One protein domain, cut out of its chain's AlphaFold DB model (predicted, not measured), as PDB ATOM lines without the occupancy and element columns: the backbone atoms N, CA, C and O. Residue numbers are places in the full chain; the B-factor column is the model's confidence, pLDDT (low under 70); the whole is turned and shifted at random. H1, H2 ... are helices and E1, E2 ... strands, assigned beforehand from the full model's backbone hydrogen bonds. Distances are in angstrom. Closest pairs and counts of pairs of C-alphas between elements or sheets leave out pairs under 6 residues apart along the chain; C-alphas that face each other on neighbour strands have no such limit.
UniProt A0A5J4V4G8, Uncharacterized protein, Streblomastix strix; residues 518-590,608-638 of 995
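What this domain is: This is residues 518 to 590 and 608 to 638 of the 995 residues of an uncharacterized protein of Streblomastix strix (UniProt A0A5J4V4G8). A narrow three-stranded sheet, drawn out by the long hairpin of E2 and E3, has four short helices gathered loosely towards one side of it: H3 covers E2, H4 joins H3 to H2, and H1 is near H2. From H4 a long tail, residues 617 to 638, comes back past E1, pairs briefly with it at residues 622 to 623, and loops round to pair with itself. The 104 printed residues follow the order H1 H2 E1 E2 E3 H3 H4; the class is mixed, helices and strands, with under half of the residues, 51, in named elements. The antiparallel sheet, in the order E1 E2 E3, is a meander, each strand the antiparallel neighbour of the one before. The whole is compact, with a radius of gyration of the C-alphas of 14.4 A and spans of 45 by 33 by 26 A.

Where its parts are: Find C-alpha 543 at (-8.846, -41.582, -37.415), where E1, residues 543 to 546, begins. E2, residues 553 to 560, runs 20.2 A and bends by 55 degrees at residue 557; E3, residues 565 to 571, returns over 18.8 A. H3 follows at residues 573 to 580. Look back to C-alpha 518 at (-17.223, -51.745, -37.615) for the start of H1, residues 518 to 525; H2, residues 532 to 540, is 12.4 A long. H4, residues 610 to 616, ends at C-alpha 616, (-12.085, -35.078, -25.030).

How they stand to each other: Start at the inner strand E2. It forms a hairpin with E1, where N 544 and O 555 are 3.0 A apart, within hydrogen-bond range, and another with E3, where N 556 and O 569 are 2.9 A apart, also within range. H3 is on the sheet, over E2, at a height over the sheet of 10.2 A, and runs slantwise to the strands, at 39 degrees to E2 on the local plane. The closest C-alphas of E2 and H3 are those of Tyr 554 and Glu 573, 6.6 A apart. H2 only grazes the sheet, with its residues 536 to 540. H2 and H4 touch, about perpendicular at 78 degrees; their closest C-alphas, Val 536 and Ile 613, are 7.0 A apart. H3 and H4 only just touch, with 3 pairs of C-alphas within 8 A, the closest being Leu 580 and Lys 611 at 4.8 A. H1 and H2 are close but not clearly touching, with the C-alphas of Met 520 and Asp 538 closest at 7.3 A; H1 and H3 are apart. In H1, H2 and H4 every O i to N i+4 pair is within hydrogen-bond range; in H3, 3 of 4 are.

The domain as a whole: Look to the C-alphas of Glu 549 and Lys 590 for the two farthest apart, 47.4 A. Residues 591 to 607 are not printed, and C-alphas 590 and 608 are 18.0 A apart across this cut, which falls in the link from H3 to H4. Of the links that are printed whole, none is long. The mean pLDDT of the printed part is 88.9; residues 588 to 590 are under 70.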
ATOM      1  N   HIS A 518     -16.255 -50.670 -37.840       92.44
ATOM      2  CA  HIS A 518     -17.223 -51.745 -37.615       92.44
ATOM      3  C   HIS A 518     -16.826 -52.599 -36.407       92.44
ATOM      4  O   HIS A 518     -17.630 -52.777 -35.499       92.44
ATOM      5  N   ASN A 519     -15.560 -53.001 -36.310       94.31
ATOM      6  CA  ASN A 519     -15.071 -53.784 -35.173       94.31
ATOM      7  C   ASN A 519     -15.126 -52.979 -33.866       94.31
ATOM      8  O   ASN A 519     -15.433 -53.519 -32.807       94.31
ATOM      9  N   MET A 520     -14.951 -51.655 -33.934       93.06
ATOM     10  CA  MET A 520     -15.230 -50.772 -32.798       93.06
ATOM     11  C   MET A 520     -16.709 -50.828 -32.350       93.06
ATOM     12  O   MET A 520     -16.988 -50.765 -31.152       93.06
ATOM     13  N   GLN A 521     -17.663 -50.962 -33.281       92.50
ATOM     14  CA  GLN A 521     -19.088 -51.148 -32.962       92.50
ATOM     15  C   GLN A 521     -19.363 -52.533 -32.361       92.50
ATOM     16  O   GLN A 521     -20.123 -52.615 -31.399       92.50
ATOM     17  N   GLU A 522     -18.722 -53.592 -32.866       91.94
ATOM     18  CA  GLU A 522     -18.816 -54.951 -32.308       91.94
ATOM     19  C   GLU A 522     -18.311 -54.991 -30.858       91.94
ATOM     20  O   GLU A 522     -19.056 -55.370 -29.955       91.94
ATOM     21  N   LYS A 523     -17.102 -54.473 -30.598       92.31
ATOM     22  CA  LYS A 523     -16.524 -54.372 -29.244       92.31
ATOM     23  C   LYS A 523     -17.390 -53.555 -28.278       92.31
ATOM     24  O   LYS A 523     -17.431 -53.838 -27.081       92.31
ATOM     25  N   VAL A 524     -18.097 -52.539 -28.780       88.88
ATOM     26  CA  VAL A 524     -19.083 -51.767 -28.004       88.88
ATOM     27  C   VAL A 524     -20.355 -52.576 -27.728       88.88
ATOM     28  O   VAL A 524     -20.839 -52.552 -26.598       88.88
ATOM     29  N   ALA A 525     -20.882 -53.311 -28.711       87.00
ATOM     30  CA  ALA A 525     -22.063 -54.163 -28.543       87.00
ATOM     31  C   ALA A 525     -21.807 -55.325 -27.562       87.00
ATOM     32  O   ALA A 525     -22.667 -55.642 -26.741       87.00
ATOM     33  N   ASN A 526     -20.598 -55.887 -27.590       86.94
ATOM     34  CA  ASN A 526     -20.120 -56.925 -26.675       86.94
ATOM     35  C   ASN A 526     -19.741 -56.390 -25.275       86.94
ATOM     36  O   ASN A 526     -19.436 -57.180 -24.380       86.94
ATOM     37  N   ALA A 527     -19.743 -55.063 -25.077       83.88
ATOM     38  CA  ALA A 527     -19.254 -54.378 -23.876       83.88
ATOM     39  C   ALA A 527     -17.829 -54.812 -23.465       83.88
ATOM     40  O   ALA A 527     -17.555 -55.105 -22.302       83.88
ATOM     41  N   GLU A 528     -16.907 -54.866 -24.430       86.25
ATOM     42  CA  GLU A 528     -15.512 -55.268 -24.200       86.25
ATOM     43  C   GLU A 528     -14.653 -54.158 -23.586       86.25
ATOM     44  O   GLU A 528     -13.697 -54.459 -22.873       86.25
ATOM     45  N   TYR A 529     -14.997 -52.891 -23.836       85.06
ATOM     46  CA  TYR A 529     -14.252 -51.738 -23.336       85.06
ATOM     47  C   TYR A 529     -14.409 -51.560 -21.819       85.06
ATOM     48  O   TYR A 529     -15.521 -51.443 -21.290       85.06
ATOM     49  N   GLU A 530     -13.278 -51.485 -21.121       81.75
ATOM     50  CA  GLU A 530     -13.221 -51.319 -19.664       81.75
ATOM     51  C   GLU A 530     -12.992 -49.857 -19.246       81.75
ATOM     52  O   GLU A 530     -13.441 -49.461 -18.172       81.75
ATOM     53  N   ASN A 531     -12.345 -49.038 -20.090       81.38
ATOM     54  CA  ASN A 531     -11.996 -47.642 -19.792       81.38
ATOM     55  C   ASN A 531     -11.953 -46.736 -21.047       81.38
ATOM     56  O   ASN A 531     -12.184 -47.189 -22.170       81.38
ATOM     57  N   GLU A 532     -11.711 -45.432 -20.867       85.81
ATOM     58  CA  GLU A 532     -11.607 -44.477 -21.985       85.81
ATOM     59  C   GLU A 532     -10.335 -44.675 -22.815       85.81
ATOM     60  O   GLU A 532     -10.356 -44.486 -24.031       85.81
ATOM     61  N   GLU A 533      -9.236 -45.066 -22.178       85.19
ATOM     62  CA  GLU A 533      -7.912 -45.180 -22.780       85.19
ATOM     63  C   GLU A 533      -7.910 -46.205 -23.922       85.19
ATOM     64  O   GLU A 533      -7.454 -45.893 -25.023       85.19
ATOM     65  N   GLN A 534      -8.518 -47.381 -23.716       87.94
ATOM     66  CA  GLN A 534      -8.712 -48.399 -24.759       87.94
ATOM     67  C   GLN A 534      -9.495 -47.860 -25.969       87.94
ATOM     68  O   GLN A 534      -9.204 -48.213 -27.112       87.94
ATOM     69  N   ILE A 535     -10.479 -46.989 -25.733       90.94
ATOM     70  CA  ILE A 535     -11.338 -46.412 -26.777       90.94
ATOM     71  C   ILE A 535     -10.562 -45.368 -27.588       90.94
ATOM     72  O   ILE A 535     -10.696 -45.318 -28.808       90.94
ATOM     73  N   VAL A 536      -9.717 -44.559 -26.942       91.31
ATOM     74  CA  VAL A 536      -8.820 -43.620 -27.637       91.31
ATOM     75  C   VAL A 536      -7.737 -44.373 -28.417       91.31
ATOM     76  O   VAL A 536      -7.447 -44.016 -29.560       91.31
ATOM     77  N   MET A 537      -7.172 -45.445 -27.853       90.25
ATOM     78  CA  MET A 537      -6.222 -46.314 -28.555       90.25
ATOM     79  C   MET A 537      -6.839 -46.909 -29.826       90.25
ATOM     80  O   MET A 537      -6.242 -46.796 -30.897       90.25
ATOM     81  N   ASP A 538      -8.049 -47.463 -29.760       93.56
ATOM     82  CA  ASP A 538      -8.715 -47.991 -30.955       93.56
ATOM     83  C   ASP A 538      -9.146 -46.883 -31.933       93.56
ATOM     84  O   ASP A 538      -8.981 -47.048 -33.139       93.56
ATOM     85  N   LEU A 539      -9.594 -45.710 -31.467       94.12
ATOM     86  CA  LEU A 539      -9.884 -44.576 -32.358       94.12
ATOM     87  C   LEU A 539      -8.631 -44.057 -33.088       94.12
ATOM     88  O   LEU A 539      -8.736 -43.655 -34.245       94.12
ATOM     89  N   THR A 540      -7.451 -44.064 -32.457       93.00
ATOM     90  CA  THR A 540      -6.199 -43.586 -33.092       93.00
ATOM     91  C   THR A 540      -5.659 -44.541 -34.166       93.00
ATOM     92  O   THR A 540      -4.949 -44.094 -35.063       93.00
ATOM     93  N   ARG A 541      -6.080 -45.818 -34.172       92.62
ATOM     94  CA  ARG A 541      -5.886 -46.748 -35.310       92.62
ATOM     95  C   ARG A 541      -6.759 -46.400 -36.520       92.62
ATOM     96  O   ARG A 541      -6.479 -46.856 -37.624       92.62
ATOM     97  N   LEU A 542      -7.833 -45.633 -36.312       95.12
ATOM     98  CA  LEU A 542      -8.892 -45.415 -37.299       95.12
ATOM     99  C   LEU A 542      -8.945 -43.998 -37.868       95.12
ATOM    100  O   LEU A 542      -9.423 -43.830 -38.986       95.12
ATOM    101  N   LEU A 543      -8.536 -42.979 -37.112       95.44
ATOM    102  CA  LEU A 543      -8.846 -41.582 -37.415       95.44
ATOM    103  C   LEU A 543      -7.673 -40.652 -37.090       95.44
ATOM    104  O   LEU A 543      -7.099 -40.724 -36.008       95.44
ATOM    105  N   VAL A 544      -7.383 -39.722 -37.998       95.38
ATOM    106  CA  VAL A 544      -6.556 -38.529 -37.748       95.38
ATOM    107  C   VAL A 544      -7.171 -37.311 -38.439       95.38
ATOM    108  O   VAL A 544      -8.040 -37.456 -39.302       95.38
ATOM    109  N   TYR A 545      -6.713 -36.113 -38.091       94.56
ATOM    110  CA  TYR A 545      -7.026 -34.882 -38.822       94.56
ATOM    111  C   TYR A 545      -5.792 -33.987 -38.965       94.56
ATOM    112  O   TYR A 545      -4.817 -34.138 -38.223       94.56
ATOM    113  N   TYR A 546      -5.827 -33.084 -39.940       92.38
ATOM    114  CA  TYR A 546      -4.782 -32.097 -40.198       92.38
ATOM    115  C   TYR A 546      -5.357 -30.837 -40.857       92.38
ATOM    116  O   TYR A 546      -6.412 -30.889 -41.488       92.38
ATOM    117  N   GLU A 547      -4.632 -29.727 -40.733       88.19
ATOM    118  CA  GLU A 547      -5.007 -28.425 -41.292       88.19
ATOM    119  C   GLU A 547      -5.130 -28.487 -42.829       88.19
ATOM    120  O   GLU A 547      -4.228 -28.968 -43.524       88.19
ATOM    121  N   GLY A 548      -6.266 -28.028 -43.359       80.81
ATOM    122  CA  GLY A 548      -6.534 -27.893 -44.794       80.81
ATOM    123  C   GLY A 548      -6.566 -26.431 -45.252       80.81
ATOM    124  O   GLY A 548      -6.407 -25.512 -44.460       80.81
ATOM    125  N   GLU A 549      -6.808 -26.186 -46.546       79.81
ATOM    126  CA  GLU A 549      -6.754 -24.819 -47.108       79.81
ATOM    127  C   GLU A 549      -7.896 -23.891 -46.637       79.81
ATOM    128  O   GLU A 549      -7.817 -22.680 -46.841       79.81
ATOM    129  N   THR A 550      -8.963 -24.437 -46.037       80.62
ATOM    130  CA  THR A 550     -10.100 -23.662 -45.489       80.62
ATOM    131  C   THR A 550     -10.697 -24.237 -44.201       80.62
ATOM    132  O   THR A 550     -11.259 -23.485 -43.413       80.62
ATOM    133  N   GLU A 551     -10.629 -25.556 -44.010       85.00
ATOM    134  CA  GLU A 551     -11.147 -26.303 -42.855       85.00
ATOM    135  C   GLU A 551     -10.241 -27.526 -42.612       85.00
ATOM    136  O   GLU A 551      -9.549 -27.968 -43.535       85.00
ATOM    137  N   ASP A 552     -10.273 -28.096 -41.403       89.50
ATOM    138  CA  ASP A 552      -9.548 -29.328 -41.066       89.50
ATOM    139  C   ASP A 552     -10.024 -30.531 -41.899       89.50
ATOM    140  O   ASP A 552     -11.221 -30.817 -42.017       89.50
ATOM    141  N   ILE A 553      -9.066 -31.291 -42.431       88.81
ATOM    142  CA  ILE A 553      -9.303 -32.502 -43.218       88.81
ATOM    143  C   ILE A 553      -9.152 -33.717 -42.303       88.81
ATOM    144  O   ILE A 553      -8.086 -33.958 -41.737       88.81
ATOM    145  N   TYR A 554     -10.207 -34.527 -42.194       93.00
ATOM    146  CA  TYR A 554     -10.201 -35.753 -41.397       93.00
ATOM    147  C   TYR A 554      -9.953 -36.953 -42.310       93.00
ATOM    148  O   TYR A 554     -10.701 -37.171 -43.264       93.00
ATOM    149  N   ALA A 555      -8.934 -37.755 -42.006       92.56
ATOM    150  CA  ALA A 555      -8.641 -39.005 -42.697       92.56
ATOM    151  C   ALA A 555      -9.089 -40.184 -41.824       92.56
ATOM    152  O   ALA A 555      -8.574 -40.371 -40.719       92.56
ATOM    153  N   ILE A 556     -10.058 -40.966 -42.309       94.62
ATOM    154  CA  ILE A 556     -10.613 -42.128 -41.599       94.62
ATOM    155  C   ILE A 556     -10.376 -43.424 -42.380       94.62
ATOM    156  O   ILE A 556     -10.677 -43.503 -43.573       94.62
ATOM    157  N   LYS A 557      -9.859 -44.443 -41.689       94.88
ATOM    158  CA  LYS A 557      -9.703 -45.813 -42.184       94.88
ATOM    159  C   LYS A 557     -11.072 -46.478 -42.358       94.88
ATOM    160  O   LYS A 557     -11.931 -46.409 -41.476       94.88
ATOM    161  N   GLY A 558     -11.263 -47.141 -43.489       92.81
ATOM    162  CA  GLY A 558     -12.411 -47.993 -43.783       92.81
ATOM    163  C   GLY A 558     -12.013 -49.140 -44.708       92.81
ATOM    164  O   GLY A 558     -10.915 -49.141 -45.251       92.81
ATOM    165  N   TYR A 559     -12.911 -50.099 -44.890       93.00
ATOM    166  CA  TYR A 559     -12.716 -51.247 -45.772       93.00
ATOM    167  C   TYR A 559     -13.488 -51.044 -47.083       93.00
ATOM    168  O   TYR A 559     -14.676 -50.709 -47.052       93.00
ATOM    169  N   ASP A 560     -12.820 -51.236 -48.220       89.12
ATOM    170  CA  ASP A 560     -13.426 -51.245 -49.551       89.12
ATOM    171  C   ASP A 560     -13.686 -52.690 -49.991       89.12
ATOM    172  O   ASP A 560     -12.767 -53.439 -50.332       89.12
ATOM    173  N   ALA A 561     -14.964 -53.068 -50.001       88.31
ATOM    174  CA  ALA A 561     -15.415 -54.411 -50.347       88.31
ATOM    175  C   ALA A 561     -15.281 -54.761 -51.844       88.31
ATOM    176  O   ALA A 561     -15.468 -55.921 -52.198       88.31
ATOM    177  N   ASN A 562     -14.974 -53.797 -52.723       83.44
ATOM    178  CA  ASN A 562     -14.756 -54.061 -54.152       83.44
ATOM    179  C   ASN A 562     -13.302 -54.460 -54.446       83.44
ATOM    180  O   ASN A 562     -13.043 -55.185 -55.402       83.44
ATOM    181  N   CYS A 563     -12.361 -53.969 -53.634       78.88
ATOM    182  CA  CYS A 563     -10.923 -54.204 -53.785       78.88
ATOM    183  C   CYS A 563     -10.331 -55.115 -52.694       78.88
ATOM    184  O   CYS A 563      -9.114 -55.313 -52.691       78.88
ATOM    185  N   ASP A 564     -11.175 -55.622 -51.783       85.00
ATOM    186  CA  ASP A 564     -10.825 -56.450 -50.615       85.00
ATOM    187  C   ASP A 564      -9.631 -55.867 -49.839       85.00
ATOM    188  O   ASP A 564      -8.539 -56.435 -49.765       85.00
ATOM    189  N   THR A 565      -9.787 -54.612 -49.399       89.31
ATOM    190  CA  THR A 565      -8.643 -53.815 -48.945       89.31
ATOM    191  C   THR A 565      -9.034 -52.663 -48.021       89.31
ATOM    192  O   THR A 565     -10.125 -52.103 -48.111       89.31
ATOM    193  N   GLN A 566      -8.123 -52.268 -47.131       91.94
ATOM    194  CA  GLN A 566      -8.313 -51.104 -46.261       91.94
ATOM    195  C   GLN A 566      -7.906 -49.818 -46.997       91.94
ATOM    196  O   GLN A 566      -6.876 -49.763 -47.672       91.94
ATOM    197  N   VAL A 567      -8.672 -48.748 -46.833       91.12
ATOM    198  CA  VAL A 567      -8.482 -47.461 -47.511       91.12
ATOM    199  C   VAL A 567      -8.613 -46.292 -46.536       91.12
ATOM    200  O   VAL A 567      -9.295 -46.377 -45.513       91.12
ATOM    201  N   LEU A 568      -7.962 -45.176 -46.863       91.81
ATOM    202  CA  LEU A 568      -8.138 -43.898 -46.175       91.81
ATOM    203  C   LEU A 568      -9.127 -43.028 -46.954       91.81
ATOM    204  O   LEU A 568      -8.910 -42.731 -48.126       91.81
ATOM    205  N   HIS A 569     -10.190 -42.587 -46.284       89.06
ATOM    206  CA  HIS A 569     -11.153 -41.636 -46.832       89.06
ATOM    207  C   HIS A 569     -10.979 -40.260 -46.186       89.06
ATOM    208  O   HIS A 569     -11.047 -40.143 -44.959       89.06
ATOM    209  N   HIS A 570     -10.849 -39.214 -47.001       88.56
ATOM    210  CA  HIS A 570     -10.930 -37.827 -46.543       88.56
ATOM    211  C   HIS A 570     -12.395 -37.400 -46.355       88.56
ATOM    212  O   HIS A 570     -13.248 -37.709 -47.188       88.56
ATOM    213  N   LYS A 571     -12.720 -36.745 -45.232       89.12
ATOM    214  CA  LYS A 571     -14.089 -36.328 -44.873       89.12
ATOM    215  C   LYS A 571     -14.108 -35.027 -44.061       89.12
ATOM    216  O   LYS A 571     -13.180 -34.739 -43.313       89.12
ATOM    217  N   LEU A 572     -15.235 -34.312 -44.130       87.69
ATOM    218  CA  LEU A 572     -15.592 -33.217 -43.219       87.69
ATOM    219  C   LEU A 572     -15.804 -33.693 -41.772       87.69
ATOM    220  O   LEU A 572     -16.397 -34.758 -41.547       87.69
ATOM    221  N   GLU A 573     -15.484 -32.818 -40.810       89.75
ATOM    222  CA  GLU A 573     -15.793 -32.947 -39.373       89.75
ATOM    223  C   GLU A 573     -17.235 -33.437 -39.142       89.75
ATOM    224  O   GLU A 573     -17.477 -34.463 -38.501       89.75
ATOM    225  N   GLY A 574     -18.214 -32.745 -39.737       90.38
ATOM    226  CA  GLY A 574     -19.640 -33.039 -39.576       90.38
ATOM    227  C   GLY A 574     -20.079 -34.411 -40.104       90.38
ATOM    228  O   GLY A 574     -21.119 -34.920 -39.682       90.38
ATOM    229  N   THR A 575     -19.301 -35.038 -40.990       91.19
ATOM    230  CA  THR A 575     -19.535 -36.418 -41.448       91.19
ATOM    231  C   THR A 575     -18.904 -37.418 -40.484       91.19
ATOM    232  O   THR A 575     -19.576 -38.367 -40.076       91.19
ATOM    233  N   VAL A 576     -17.662 -37.179 -40.050       93.75
ATOM    234  CA  VAL A 576     -16.975 -38.019 -39.053       93.75
ATOM    235  C   VAL A 576     -17.755 -38.047 -37.738       93.75
ATOM    236  O   VAL A 576     -18.031 -39.123 -37.210       93.75
ATOM    237  N   TYR A 577     -18.231 -36.901 -37.252       94.56
ATOM    238  CA  TYR A 577     -19.073 -36.841 -36.055       94.56
ATOM    239  C   TYR A 577     -20.366 -37.641 -36.197       94.56
ATOM    240  O   TYR A 577     -20.706 -38.366 -35.271       94.56
ATOM    241  N   LYS A 578     -21.049 -37.603 -37.350       94.00
ATOM    242  CA  LYS A 578     -22.246 -38.433 -37.598       94.00
ATOM    243  C   LYS A 578     -21.947 -39.937 -37.661       94.00
ATOM    244  O   LYS A 578     -22.871 -40.734 -37.508       94.00
ATOM    245  N   GLN A 579     -20.695 -40.341 -37.890       93.81
ATOM    246  CA  GLN A 579     -20.266 -41.735 -37.749       93.81
ATOM    247  C   GLN A 579     -19.970 -42.076 -36.278       93.81
ATOM    248  O   GLN A 579     -20.529 -43.039 -35.757       93.81
ATOM    249  N   LEU A 580     -19.165 -41.260 -35.589       94.94
ATOM    250  CA  LEU A 580     -18.774 -41.470 -34.186       94.94
ATOM    251  C   LEU A 580     -19.939 -41.333 -33.183       94.94
ATOM    252  O   LEU A 580     -19.905 -41.910 -32.099       94.94
ATOM    253  N   GLU A 581     -20.982 -40.580 -33.528       93.56
ATOM    254  CA  GLU A 581     -22.190 -40.389 -32.711       93.56
ATOM    255  C   GLU A 581     -23.115 -41.610 -32.700       93.56
ATOM    256  O   GLU A 581     -23.920 -41.752 -31.786       93.56
ATOM    257  N   LYS A 582     -22.967 -42.529 -33.664       90.75
ATOM    258  CA  LYS A 582     -23.689 -43.813 -33.683       90.75
ATOM    259  C   LYS A 582     -23.090 -44.855 -32.731       90.75
ATOM    260  O   LYS A 582     -23.693 -45.902 -32.522       90.75
ATOM    261  N   ILE A 583     -21.905 -44.593 -32.179       91.44
ATOM    262  CA  ILE A 583     -21.162 -45.522 -31.323       91.44
ATOM    263  C   ILE A 583     -21.424 -45.144 -29.863       91.44
ATOM    264  O   ILE A 583     -20.687 -44.346 -29.283       91.44
ATOM    265  N   ASN A 584     -22.507 -45.685 -29.297       89.19
ATOM    266  CA  ASN A 584     -22.911 -45.486 -27.900       89.19
ATOM    267  C   ASN A 584     -22.061 -46.363 -26.971       89.19
ATOM    268  O   ASN A 584     -22.264 -47.570 -26.897       89.19
ATOM    269  N   ILE A 585     -21.115 -45.754 -26.262       85.94
ATOM    270  CA  ILE A 585     -20.147 -46.443 -25.410       85.94
ATOM    271  C   ILE A 585     -20.822 -46.876 -24.109       85.94
ATOM    272  O   ILE A 585     -21.197 -46.046 -23.281       85.94
ATOM    273  N   ASN A 586     -20.894 -48.189 -23.904       79.31
ATOM    274  CA  ASN A 586     -21.222 -48.800 -22.624       79.31
ATOM    275  C   ASN A 586     -19.981 -49.512 -22.085       79.31
ATOM    276  O   ASN A 586     -19.509 -50.472 -22.690       79.31
ATOM    277  N   TYR A 587     -19.470 -49.057 -20.941       76.31
ATOM    278  CA  TYR A 587     -18.413 -49.780 -20.239       76.31
ATOM    279  C   TYR A 587     -18.919 -51.106 -19.691       76.31
ATOM    280  O   TYR A 587     -20.084 -51.239 -19.296       76.31
ATOM    281  N   LYS A 588     -17.998 -52.060 -19.599       61.47
ATOM    282  CA  LYS A 588     -18.197 -53.397 -19.045       61.47
ATOM    283  C   LYS A 588     -18.586 -53.367 -17.563       61.47
ATOM    284  O   LYS A 588     -17.766 -53.591 -16.672       61.47
ATOM    285  N   LYS A 589     -19.869 -53.127 -17.276       52.06
ATOM    286  CA  LYS A 589     -20.446 -53.365 -15.947       52.06
ATOM    287  C   LYS A 589     -20.216 -54.835 -15.594       52.06
ATOM    288  O   LYS A 589     -20.827 -55.716 -16.198       52.06
ATOM    289  N   LYS A 590     -19.327 -55.103 -14.627       39.66
ATOM    290  CA  LYS A 590     -19.148 -56.447 -14.058       39.66
ATOM    291  C   LYS A 590     -20.522 -56.981 -13.649       39.66
ATOM    292  O   LYS A 590     -21.289 -56.255 -13.016       39.66
ATOM    293  N   LEU A 608     -22.706 -41.661 -23.373       83.56
ATOM    294  CA  LEU A 608     -21.339 -41.426 -23.809       83.56
ATOM    295  C   LEU A 608     -21.173 -42.026 -25.210       83.56
ATOM    296  O   LEU A 608     -21.656 -43.124 -25.476       83.56
ATOM    297  N   THR A 609     -20.504 -41.321 -26.120       91.56
ATOM    298  CA  THR A 609     -20.304 -41.807 -27.497       91.56
ATOM    299  C   THR A 609     -18.878 -41.573 -27.968       91.56
ATOM    300  O   THR A 609     -18.174 -40.725 -27.412       91.56
ATOM    301  N   ALA A 610     -18.440 -42.276 -29.016       92.69
ATOM    302  CA  ALA A 610     -17.091 -42.093 -29.562       92.69
ATOM    303  C   ALA A 610     -16.823 -40.636 -29.993       92.69
ATOM    304  O   ALA A 610     -15.693 -40.167 -29.900       92.69
ATOM    305  N   LYS A 611     -17.868 -39.876 -30.359       94.44
ATOM    306  CA  LYS A 611     -17.798 -38.425 -30.622       94.44
ATOM    307  C   LYS A 611     -17.416 -37.618 -29.374       94.44
ATOM    308  O   LYS A 611     -16.640 -36.672 -29.480       94.44
ATOM    309  N   HIS A 612     -17.923 -37.989 -28.197       91.44
ATOM    310  CA  HIS A 612     -17.548 -37.352 -26.930       91.44
ATOM    311  C   HIS A 612     -16.092 -37.661 -26.553       91.44
ATOM    312  O   HIS A 612     -15.359 -36.751 -26.175       91.44
ATOM    313  N   ILE A 613     -15.652 -38.914 -26.720       90.81
ATOM    314  CA  ILE A 613     -14.258 -39.317 -26.469       90.81
ATOM    315  C   ILE A 613     -13.297 -38.628 -27.446       90.81
ATOM    316  O   ILE A 613     -12.322 -38.018 -27.015       90.81
ATOM    317  N   PHE A 614     -13.608 -38.607 -28.744       92.88
ATOM    318  CA  PHE A 614     -12.814 -37.879 -29.736       92.88
ATOM    319  C   PHE A 614     -12.663 -36.388 -29.383       92.88
ATOM    320  O   PHE A 614     -11.556 -35.853 -29.461       92.88
ATOM    321  N   LYS A 615     -13.738 -35.723 -28.931       91.25
ATOM    322  CA  LYS A 615     -13.684 -34.322 -28.469       91.25
ATOM    323  C   LYS A 615     -12.903 -34.120 -27.165       91.25
ATOM    324  O   LYS A 615     -12.323 -33.059 -26.971       91.25
ATOM    325  N   LYS A 616     -12.862 -35.119 -26.281       87.38
ATOM    326  CA  LYS A 616     -12.085 -35.078 -25.030       87.38
ATOM    327  C   LYS A 616     -10.574 -35.221 -25.268       87.38
ATOM    328  O   LYS A 616      -9.786 -34.605 -24.558       87.38
ATOM    329  N   TYR A 617     -10.181 -35.982 -26.292       88.75
ATOM    330  CA  TYR A 617      -8.783 -36.314 -26.602       88.75
ATOM    331  C   TYR A 617      -8.299 -35.770 -27.957       88.75
ATOM    332  O   TYR A 617      -7.356 -36.310 -28.529       88.75
ATOM    333  N   THR A 618      -8.916 -34.710 -28.497       89.12
ATOM    334  CA  THR A 618      -8.714 -34.264 -29.894       89.12
ATOM    335  C   THR A 618      -7.242 -34.060 -30.277       89.12
ATOM    336  O   THR A 618      -6.833 -34.457 -31.365       89.12
ATOM    337  N   SER A 619      -6.399 -33.547 -29.377       87.75
ATOM    338  CA  SER A 619      -4.957 -33.361 -29.620       87.75
ATOM    339  C   SER A 619      -4.176 -34.654 -29.915       87.75
ATOM    340  O   SER A 619      -3.096 -34.581 -30.497       87.75
ATOM    341  N   LYS A 620      -4.709 -35.837 -29.577       89.31
ATOM    342  CA  LYS A 620      -4.106 -37.148 -29.890       89.31
ATOM    343  C   LYS A 620      -4.290 -37.586 -31.344       89.31
ATOM    344  O   LYS A 620      -3.563 -38.464 -31.800       89.31
ATOM    345  N   PHE A 621      -5.220 -36.966 -32.067       93.00
ATOM    346  CA  PHE A 621      -5.561 -37.300 -33.454       93.00
ATOM    347  C   PHE A 621      -4.936 -36.338 -34.481       93.00
ATOM    348  O   PHE A 621      -5.096 -36.538 -35.683       93.00
ATOM    349  N   ALA A 622      -4.240 -35.295 -34.023       93.06
ATOM    350  CA  ALA A 622      -3.688 -34.247 -34.875       93.06
ATOM    351  C   ALA A 622      -2.424 -34.694 -35.633       93.06
ATOM    352  O   ALA A 622      -1.528 -35.338 -35.075       93.06
ATOM    353  N   LYS A 623      -2.318 -34.281 -36.898       93.81
ATOM    354  CA  LYS A 623      -1.120 -34.366 -37.745       93.81
ATOM    355  C   LYS A 623      -0.810 -32.987 -38.341       93.81
ATOM    356  O   LYS A 623      -1.701 -32.171 -38.530       93.81
ATOM    357  N   LYS A 624       0.460 -32.747 -38.682       92.44
ATOM    358  CA  LYS A 624       0.947 -31.548 -39.398       92.44
ATOM    359  C   LYS A 624       0.397 -31.410 -40.824       92.44
ATOM    360  O   LYS A 624       0.598 -30.379 -41.450       92.44
ATOM    361  N   GLY A 625      -0.146 -32.488 -41.383       91.12
ATOM    362  CA  GLY A 625      -0.465 -32.608 -42.801       91.12
ATOM    363  C   GLY A 625      -0.391 -34.056 -43.270       91.12
ATOM    364  O   GLY A 625      -0.190 -34.982 -42.475       91.12
ATOM    365  N   CYS A 626      -0.505 -34.236 -44.581       90.62
ATOM    366  CA  CYS A 626      -0.503 -35.527 -45.257       90.62
ATOM    367  C   CYS A 626       0.472 -35.515 -46.444       90.62
ATOM    368  O   CYS A 626       0.634 -34.489 -47.108       90.62
ATOM    369  N   LYS A 627       1.136 -36.647 -46.687       92.06
ATOM    370  CA  LYS A 627       2.043 -36.895 -47.815       92.06
ATOM    371  C   LYS A 627       1.877 -38.326 -48.311       92.06
ATOM    372  O   LYS A 627       1.419 -39.198 -47.568       92.06
ATOM    373  N   PHE A 628       2.308 -38.594 -49.540       93.19
ATOM    374  CA  PHE A 628       2.320 -39.960 -50.045       93.19
ATOM    375  C   PHE A 628       3.296 -40.831 -49.245       93.19
ATOM    376  O   PHE A 628       2.909 -41.899 -48.783       93.19
ATOM    377  N   ILE A 629       4.512 -40.332 -48.990       93.25
ATOM    378  CA  ILE A 629       5.505 -40.932 -48.080       93.25
ATOM    379  C   ILE A 629       6.045 -39.854 -47.134       93.25
ATOM    380  O   ILE A 629       6.327 -38.730 -47.561       93.25
ATOM    381  N   SER A 630       6.218 -40.178 -45.849       92.69
ATOM    382  CA  SER A 630       6.944 -39.315 -44.911       92.69
ATOM    383  C   SER A 630       7.535 -40.071 -43.721       92.69
ATOM    384  O   SER A 630       6.832 -40.831 -43.059       92.69
ATOM    385  N   GLU A 631       8.796 -39.761 -43.407       91.06
ATOM    386  CA  GLU A 631       9.503 -40.233 -42.205       91.06
ATOM    387  C   GLU A 631       9.180 -39.411 -40.941       91.06
ATOM    388  O   GLU A 631       9.527 -39.820 -39.836       91.06
ATOM    389  N   ASP A 632       8.522 -38.246 -41.057       92.25
ATOM    390  CA  ASP A 632       8.072 -37.493 -39.879       92.25
ATOM    391  C   ASP A 632       6.785 -38.138 -39.331       92.25
ATOM    392  O   ASP A 632       5.736 -38.017 -39.968       92.25
ATOM    393  N   PRO A 633       6.789 -38.758 -38.132       87.69
ATOM    394  CA  PRO A 633       5.600 -39.407 -37.575       87.69
ATOM    395  C   PRO A 633       4.461 -38.421 -37.256       87.69
ATOM    396  O   PRO A 633       3.334 -38.842 -36.963       87.69
ATOM    397  N   LYS A 634       4.724 -37.107 -37.300       90.88
ATOM    398  CA  LYS A 634       3.713 -36.049 -37.185       90.88
ATOM    399  C   LYS A 634       3.002 -35.760 -38.513       90.88
ATOM    400  O   LYS A 634       2.008 -35.043 -38.484       90.88
ATOM    401  N   ILE A 635       3.447 -36.313 -39.641       93.00
ATOM    402  CA  ILE A 635       2.758 -36.282 -40.941       93.00
ATOM    403  C   ILE A 635       2.042 -37.628 -41.154       93.00
ATOM    404  O   ILE A 635       2.499 -38.673 -40.692       93.00
ATOM    405  N   LEU A 636       0.886 -37.621 -41.823       93.06
ATOM    406  CA  LEU A 636       0.235 -38.852 -42.278       93.06
ATOM    407  C   LEU A 636       0.904 -39.348 -43.570       93.06
ATOM    408  O   LEU A 636       0.784 -38.687 -44.600       93.06
ATOM    409  N   SER A 637       1.560 -40.512 -43.513       93.75
ATOM    410  CA  SER A 637       2.015 -41.256 -44.697       93.75
ATOM    411  C   SER A 637       0.877 -42.122 -45.236       93.75
ATOM    412  O   SER A 637       0.354 -42.980 -44.517       93.75
ATOM    413  N   ILE A 638       0.495 -41.885 -46.490       93.31
ATOM    414  CA  ILE A 638      -0.554 -42.640 -47.192       93.31
ATOM    415  C   ILE A 638      -0.050 -43.999 -47.669       93.31
ATOM    416  O   ILE A 638      -0.756 -44.997 -47.537       93.31
TER     417      ILE A 638